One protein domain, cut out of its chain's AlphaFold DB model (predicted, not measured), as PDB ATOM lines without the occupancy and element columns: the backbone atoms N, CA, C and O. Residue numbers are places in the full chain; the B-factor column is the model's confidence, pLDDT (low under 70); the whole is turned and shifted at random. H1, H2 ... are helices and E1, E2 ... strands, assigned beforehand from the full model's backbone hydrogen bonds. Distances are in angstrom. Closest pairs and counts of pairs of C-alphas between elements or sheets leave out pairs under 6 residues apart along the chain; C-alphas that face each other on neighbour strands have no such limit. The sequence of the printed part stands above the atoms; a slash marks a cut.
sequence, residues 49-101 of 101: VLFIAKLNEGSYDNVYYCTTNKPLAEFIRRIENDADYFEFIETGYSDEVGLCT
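Overview. This is residues 49 to 101 of the 101 residues of an uncharacterized protein of Lactuca saligna (UniProt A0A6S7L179). A small, loose structure: two short strands, E1 and E2, side by side in a ribbon, with the one long helix, H3, packed over it by residues 84 to 92. The short helices H1 and H2 lie off opposite ends of the ribbon, and residues 96 to 101 stick out as a free tail. The printed part has 53 residues, in the order H1, E1, H2, E2, H3; the sheet is E1 - E2, antiparallel, and the class is mostly helix. The whole is loose, with a radius of gyration of the C-alphas of 12.7 A, and elongated, spanning 39 by 22 by 21 A.

Along the chain. E1 is residues 63 to 65, 7.1 A long, and E2 is residues 77 to 79, 6.6 A. H3, residues 82 to 97, runs 23.0 A from C-alpha 82 at (-28.363, 41.822, 7.240) to C-alpha 97 at (-15.324, 35.538, 25.175). H1, residues 49 to 55, is 10.2 A long and begins at C-alpha 49 at (-34.022, 48.644, 14.434). H2 is residues 72 to 75, 5.2 A long.

Arrangement. E1 and E2 are antiparallel at 135 degrees; C-alphas 64 and 78 face each other at 4.3 A. N 65 and O 77, 2.8 A apart, and N 79 and O 63, 2.9 A apart, are within hydrogen-bond range. The closest C-alphas of E2 and H3 are those of Ile 79 and Tyr 85, 5.7 A apart; those of E1 and H3 are Tyr 65 and Phe 88, 6.9 A apart. The closest C-alphas of H1 and E1 are those of Val 49 and Val 63, 7.9 A apart. H1 is apart from H2, E2 and H3, and H2 is apart from H3. Every O i to N i+4 pair is within hydrogen-bond range in H1, and 11 of 12 in H3; H2 is too short for such a pair.

Size, cuts and confidence. The C-alphas farthest apart, of Ser 59 and Thr 101, are 39.1 A apart. The printed part has no cut. No link is long; H2 to E2 and E2 to H3 are tight. The mean pLDDT of the printed part is 71.9; residues 56 to 61, 68 to 74 and 93 to 101 are under 70.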
ATOM      1  N   VAL A  49     -33.799  47.196  14.614       82.56
ATOM      2  CA  VAL A  49     -34.022  48.644  14.434       82.56
ATOM      3  C   VAL A  49     -35.291  49.101  15.161       82.56
ATOM      4  O   VAL A  49     -35.284  50.139  15.823       82.56
ATOM      5  N   LEU A  50     -36.368  48.312  15.099       84.31
ATOM      6  CA  LEU A  50     -37.608  48.596  15.828       84.31
ATOM      7  C   LEU A  50     -37.438  48.502  17.348       84.31
ATOM      8  O   LEU A  50     -38.045  49.286  18.079       84.31
ATOM      9  N   PHE A  51     -36.643  47.551  17.833       82.75
ATOM     10  CA  PHE A  51     -36.312  47.410  19.246       82.75
ATOM     11  C   PHE A  51     -35.581  48.658  19.758       82.75
ATOM     12  O   PHE A  51     -36.012  49.257  20.743       82.75
ATOM     13  N   ILE A  52     -34.559  49.122  19.033       76.50
ATOM     14  CA  ILE A  52     -33.800  50.334  19.373       76.50
ATOM     15  C   ILE A  52     -34.684  51.590  19.287       76.50
ATOM     16  O   ILE A  52     -34.647  52.430  20.187       76.50
ATOM     17  N   ALA A  53     -35.525  51.701  18.252       75.69
ATOM     18  CA  ALA A  53     -36.499  52.787  18.074       75.69
ATOM     19  C   ALA A  53     -37.449  52.933  19.271       75.69
ATOM     20  O   ALA A  53     -37.679  54.039  19.763       75.69
ATOM     21  N   LYS A  54     -37.971  51.809  19.777       77.75
ATOM     22  CA  LYS A  54     -38.887  51.787  20.927       77.75
ATOM     23  C   LYS A  54     -38.230  52.223  22.230       77.75
ATOM     24  O   LYS A  54     -38.905  52.827  23.055       77.75
ATOM     25  N   LEU A  55     -36.951  51.915  22.428       71.31
ATOM     26  CA  LEU A  55     -36.247  52.235  23.674       71.31
ATOM     27  C   LEU A  55     -36.019  53.729  23.882       71.31
ATOM     28  O   LEU A  55     -35.915  54.183  25.014       71.31
ATOM     29  N   ASN A  56     -35.947  54.478  22.790       64.56
ATOM     30  CA  ASN A  56     -35.552  55.881  22.795       64.56
ATOM     31  C   ASN A  56     -36.618  56.788  22.159       64.56
ATOM     32  O   ASN A  56     -36.314  57.923  21.796       64.56
ATOM     33  N   GLU A  57     -37.839  56.271  21.978       67.81
ATOM     34  CA  GLU A  57     -38.999  57.000  21.447       67.81
ATOM     35  C   GLU A  57     -38.714  57.758  20.130       67.81
ATOM     36  O   GLU A  57     -39.205  58.865  19.910       67.81
ATOM     37  N   GLY A  58     -37.909  57.173  19.233       66.38
ATOM     38  CA  GLY A  58     -37.422  57.850  18.028       66.38
ATOM     39  C   GLY A  58     -37.269  56.942  16.810       66.38
ATOM     40  O   GLY A  58     -37.313  55.719  16.911       66.38
ATOM     41  N   SER A  59     -37.081  57.551  15.637       65.19
ATOM     42  CA  SER A  59     -36.719  56.859  14.395       65.19
ATOM     43  C   SER A  59     -35.235  57.039  14.093       65.19
ATOM     44  O   SER A  59     -34.689  58.126  14.281       65.19
ATOM     45  N   TYR A  60     -34.596  55.987  13.583       66.94
ATOM     46  CA  TYR A  60     -33.172  55.989  13.263       66.94
ATOM     47  C   TYR A  60     -32.950  55.755  11.779       66.94
ATOM     48  O   TYR A  60     -33.202  54.661  11.283       66.94
ATOM     49  N   ASP A  61     -32.430  56.771  11.094       65.69
ATOM     50  CA  ASP A  61     -32.055  56.659   9.681       65.69
ATOM     51  C   ASP A  61     -30.737  55.893   9.504       65.69
ATOM     52  O   ASP A  61     -30.491  55.291   8.462       65.69
ATOM     53  N   ASN A  62     -29.876  55.920  10.527       72.06
ATOM     54  CA  ASN A  62     -28.580  55.260  10.521       72.06
ATOM     55  C   ASN A  62     -28.274  54.655  11.890       72.06
ATOM     56  O   ASN A  62     -28.352  55.345  12.908       72.06
ATOM     57  N   VAL A  63     -27.870  53.387  11.894       75.69
ATOM     58  CA  VAL A  63     -27.385  52.684  13.082       75.69
ATOM     59  C   VAL A  63     -25.917  52.333  12.872       75.69
ATOM     60  O   VAL A  63     -25.517  51.937  11.776       75.69
ATOM     61  N   TYR A  64     -25.111  52.503  13.917       82.50
ATOM     62  CA  TYR A  64     -23.681  52.218  13.895       82.50
ATOM     63  C   TYR A  64     -23.294  51.376  15.106       82.50
ATOM     64  O   TYR A  64     -23.885  51.528  16.174       82.50
ATOM     65  N   TYR A  65     -22.271  50.540  14.953       79.50
ATOM     66  CA  TYR A  65     -21.653  49.808  16.051       79.50
ATOM     67  C   TYR A  65     -20.142  50.047  16.093       79.50
ATOM     68  O   TYR A  65     -19.513  50.403  15.094       79.50
ATOM     69  N   CYS A  66     -19.564  49.881  17.278       78.44
ATOM     70  CA  CYS A  66     -18.129  49.932  17.520       78.44
ATOM     71  C   CYS A  66     -17.802  48.918  18.615       78.44
ATOM     72  O   CYS A  66     -18.582  48.732  19.547       78.44
ATOM     73  N   THR A  67     -16.642  48.279  18.505       70.81
ATOM     74  CA  THR A  67     -16.149  47.367  19.542       70.81
ATOM     75  C   THR A  67     -15.602  48.147  20.722       70.81
ATOM     76  O   THR A  67     -15.053  49.246  20.569       70.81
ATOM     77  N   THR A  68     -15.759  47.579  21.914       64.69
ATOM     78  CA  THR A  68     -15.247  48.185  23.144       64.69
ATOM     79  C   THR A  68     -13.721  48.285  23.056       64.69
ATOM     80  O   THR A  68     -13.059  47.411  22.502       64.69
ATOM     81  N   ASN A  69     -13.144  49.361  23.596       62.91
ATOM     82  CA  ASN A  69     -11.695  49.612  23.625       62.91
ATOM     83  C   ASN A  69     -11.009  49.847  22.265       62.91
ATOM     84  O   ASN A  69      -9.778  49.870  22.216       62.91
ATOM     85  N   LYS A  70     -11.756  50.080  21.175       63.56
ATOM     86  CA  LYS A  70     -11.175  50.522  19.897       63.56
ATOM     87  C   LYS A  70     -11.424  52.009  19.620       63.56
ATOM     88  O   LYS A  70     -12.465  52.537  20.012       63.56
ATOM     89  N   PRO A  71     -10.491  52.711  18.942       64.56
ATOM     90  CA  PRO A  71     -10.698  54.101  18.549       64.56
ATOM     91  C   PRO A  71     -11.939  54.261  17.662       64.56
ATOM     92  O   PRO A  71     -12.009  53.703  16.569       64.56
ATOM     93  N   LEU A  72     -12.904  55.076  18.100       65.69
ATOM     94  CA  LEU A  72     -14.161  55.289  17.371       65.69
ATOM     95  C   LEU A  72     -13.930  55.758  15.925       65.69
ATOM     96  O   LEU A  72     -14.624  55.316  15.016       65.69
ATOM     97  N   ALA A  73     -12.934  56.624  15.714       67.38
ATOM     98  CA  ALA A  73     -12.597  57.177  14.402       67.38
ATOM     99  C   ALA A  73     -12.189  56.113  13.368       67.38
ATOM    100  O   ALA A  73     -12.316  56.352  12.172       67.38
ATOM    101  N   GLU A  74     -11.710  54.955  13.822       67.06
ATOM    102  CA  GLU A  74     -11.206  53.885  12.957       67.06
ATOM    103  C   GLU A  74     -12.154  52.683  12.885       67.06
ATOM    104  O   GLU A  74     -12.123  51.932  11.911       67.06
ATOM    105  N   PHE A  75     -12.996  52.484  13.906       73.19
ATOM    106  CA  PHE A  75     -13.742  51.235  14.085       73.19
ATOM    107  C   PHE A  75     -15.261  51.400  14.156       73.19
ATOM    108  O   PHE A  75     -15.956  50.400  14.343       73.19
ATOM    109  N   ILE A  76     -15.791  52.613  13.966       81.62
ATOM    110  CA  ILE A  76     -17.231  52.805  13.780       81.62
ATOM    111  C   ILE A  76     -17.680  52.205  12.443       81.62
ATOM    112  O   ILE A  76     -17.144  52.526  11.382       81.62
ATOM    113  N   ARG A  77     -18.682  51.326  12.489       82.62
ATOM    114  CA  ARG A  77     -19.245  50.643  11.319       82.62
ATOM    115  C   ARG A  77     -20.738  50.877  11.246       82.62
ATOM    116  O   ARG A  77     -21.418  50.826  12.266       82.62
ATOM    117  N   ARG A  78     -21.246  51.159  10.048       84.94
ATOM    118  CA  ARG A  78     -22.683  51.313   9.799       84.94
ATOM    119  C   ARG A  78     -23.323  49.933   9.661       84.94
ATOM    120  O   ARG A  78     -22.731  49.064   9.035       84.94
ATOM    121  N   ILE A  79     -24.519  49.767  10.215       85.38
ATOM    122  CA  ILE A  79     -25.376  48.602   9.985       85.38
ATOM    123  C   ILE A  79     -26.406  49.007   8.931       85.38
ATOM    124  O   ILE A  79     -27.351  49.732   9.238       85.38
ATOM    125  N   GLU A  80     -26.190  48.607   7.680       87.56
ATOM    126  CA  GLU A  80     -27.067  48.953   6.553       87.56
ATOM    127  C   GLU A  80     -27.849  47.746   6.029       87.56
ATOM    128  O   GLU A  80     -28.956  47.901   5.512       87.56
ATOM    129  N   ASN A  81     -27.296  46.545   6.178       89.25
ATOM    130  CA  ASN A  81     -27.893  45.309   5.688       89.25
ATOM    131  C   ASN A  81     -27.733  44.145   6.687       89.25
ATOM    132  O   ASN A  81     -27.044  44.257   7.703       89.25
ATOM    133  N   ASP A  82     -28.371  43.013   6.381       89.06
ATOM    134  CA  ASP A  82     -28.363  41.822   7.240       89.06
ATOM    135  C   ASP A  82     -26.955  41.242   7.466       89.06
ATOM    136  O   ASP A  82     -26.694  40.659   8.517       89.06
ATOM    137  N   ALA A  83     -26.031  41.402   6.510       89.12
ATOM    138  CA  ALA A  83     -24.655  40.935   6.667       89.12
ATOM    139  C   ALA A  83     -23.882  41.798   7.673       89.12
ATOM    140  O   ALA A  83     -23.183  41.249   8.525       89.12
ATOM    141  N   ASP A  84     -24.062  43.122   7.639       86.44
ATOM    142  CA  ASP A  84     -23.475  44.030   8.634       86.44
ATOM    143  C   ASP A  84     -24.034  43.738  10.033       86.44
ATOM    144  O   ASP A  84     -23.316  43.778  11.033       86.44
ATOM    145  N   TYR A  85     -25.330  43.423  10.105       86.75
ATOM    146  CA  TYR A  85     -25.996  43.054  11.350       86.75
ATOM    147  C   TYR A  85     -25.462  41.734  11.918       86.75
ATOM    148  O   TYR A  85     -25.199  41.626  13.117       86.75
ATOM    149  N   PHE A  86     -25.233  40.743  11.056       85.25
ATOM    150  CA  PHE A  86     -24.594  39.494  11.452       85.25
ATOM    151  C   PHE A  86     -23.147  39.717  11.928       85.25
ATOM    152  O   PHE A  86     -22.757  39.158  12.951       85.25
ATOM    153  N   GLU A  87     -22.372  40.577  11.251       86.50
ATOM    154  CA  GLU A  87     -21.015  40.954  11.687       86.50
ATOM    155  C   GLU A  87     -21.043  41.610  13.076       86.50
ATOM    156  O   GLU A  87     -20.234  41.257  13.936       86.50
ATOM    157  N   PHE A  88     -21.998  42.511  13.328       83.62
ATOM    158  CA  PHE A  88     -22.215  43.124  14.641       83.62
ATOM    159  C   PHE A  88     -22.447  42.073  15.739       83.62
ATOM    160  O   PHE A  88     -21.774  42.113  16.772       83.62
ATOM    161  N   ILE A  89     -23.350  41.115  15.507       82.56
ATOM    162  CA  ILE A  89     -23.674  40.058  16.475       82.56
ATOM    163  C   ILE A  89     -22.454  39.170  16.758       82.56
ATOM    164  O   ILE A  89     -22.100  38.953  17.919       82.56
ATOM    165  N   GLU A  90     -21.798  38.664  15.713       81.44
ATOM    166  CA  GLU A  90     -20.630  37.784  15.852       81.44
ATOM    167  C   GLU A  90     -19.461  38.491  16.546       81.44
ATOM    168  O   GLU A  90     -18.769  37.896  17.379       81.44
ATOM    169  N   THR A  91     -19.269  39.779  16.251       77.00
ATOM    170  CA  THR A  91     -18.260  40.607  16.913       77.00
ATOM    171  C   THR A  91     -18.575  40.767  18.399       77.00
ATOM    172  O   THR A  91     -17.694  40.555  19.231       77.00
ATOM    173  N   GLY A  92     -19.832  41.058  18.750       71.69
ATOM    174  CA  GLY A  92     -20.265  41.150  20.145       71.69
ATOM    175  C   GLY A  92     -20.027  39.850  20.919       71.69
ATOM    176  O   GLY A  92     -19.464  39.876  22.012       71.69
ATOM    177  N   TYR A  93     -20.377  38.699  20.334       68.69
ATOM    178  CA  TYR A  93     -20.137  37.400  20.974       68.69
ATOM    179  C   TYR A  93     -18.654  37.056  21.111       68.69
ATOM    180  O   TYR A  93     -18.274  36.386  22.068       68.69
ATOM    181  N   SER A  94     -17.819  37.481  20.165       67.00
ATOM    182  CA  SER A  94     -16.374  37.242  20.222       67.00
ATOM    183  C   SER A  94     -15.699  38.096  21.300       67.00
ATOM    184  O   SER A  94     -14.792  37.615  21.979       67.00
ATOM    185  N   ASP A  95     -16.170  39.330  21.497       61.75
ATOM    186  CA  ASP A  95     -15.636  40.254  22.500       61.75
ATOM    187  C   ASP A  95     -15.971  39.814  23.940       61.75
ATOM    188  O   ASP A  95     -15.113  39.916  24.820       61.75
ATOM    189  N   GLU A  96     -17.161  39.253  24.201       56.12
ATOM    190  CA  GLU A  96     -17.499  38.722  25.538       56.12
ATOM    191  C   GLU A  96     -16.665  37.485  25.923       56.12
ATOM    192  O   GLU A  96     -16.354  37.278  27.098       56.12
ATOM    193  N   VAL A  97     -16.220  36.688  24.943       49.94
ATOM    194  CA  VAL A  97     -15.324  35.538  25.175       49.94
ATOM    195  C   VAL A  97     -13.898  35.993  25.535       49.94
ATOM    196  O   VAL A  97     -13.171  35.261  26.207       49.94
ATOM    197  N   GLY A  98     -13.507  37.217  25.164       39.59
ATOM    198  CA  GLY A  98     -12.189  37.796  25.448       39.59
ATOM    199  C   GLY A  98     -11.993  38.355  26.864       39.59
ATOM    200  O   GLY A  98     -10.878  38.739  27.207       39.59
ATOM    201  N   LEU A  99     -13.038  38.402  27.699       39.88
ATOM    202  CA  LEU A  99     -12.956  38.870  29.094       39.88
ATOM    203  C   LEU A  99     -12.683  37.742  30.109       39.88
ATOM    204  O   LEU A  99     -12.585  38.001  31.307       39.88
ATOM    205  N   CYS A 100     -12.517  36.503  29.634       30.66
ATOM    206  CA  CYS A 100     -12.138  35.330  30.426       30.66
ATOM    207  C   CYS A 100     -10.729  34.822  30.061       30.66
ATOM    208  O   CYS A 100     -10.572  33.668  29.665       30.66
ATOM    209  N   THR A 101      -9.701  35.661  30.217       32.66
ATOM    210  CA  THR A 101      -8.295  35.231  30.388       32.66
ATOM    211  C   THR A 101      -7.547  36.194  31.287       32.66
ATOM    212  O   THR A 101      -7.670  37.413  31.036       32.66
TER     213      THR A 101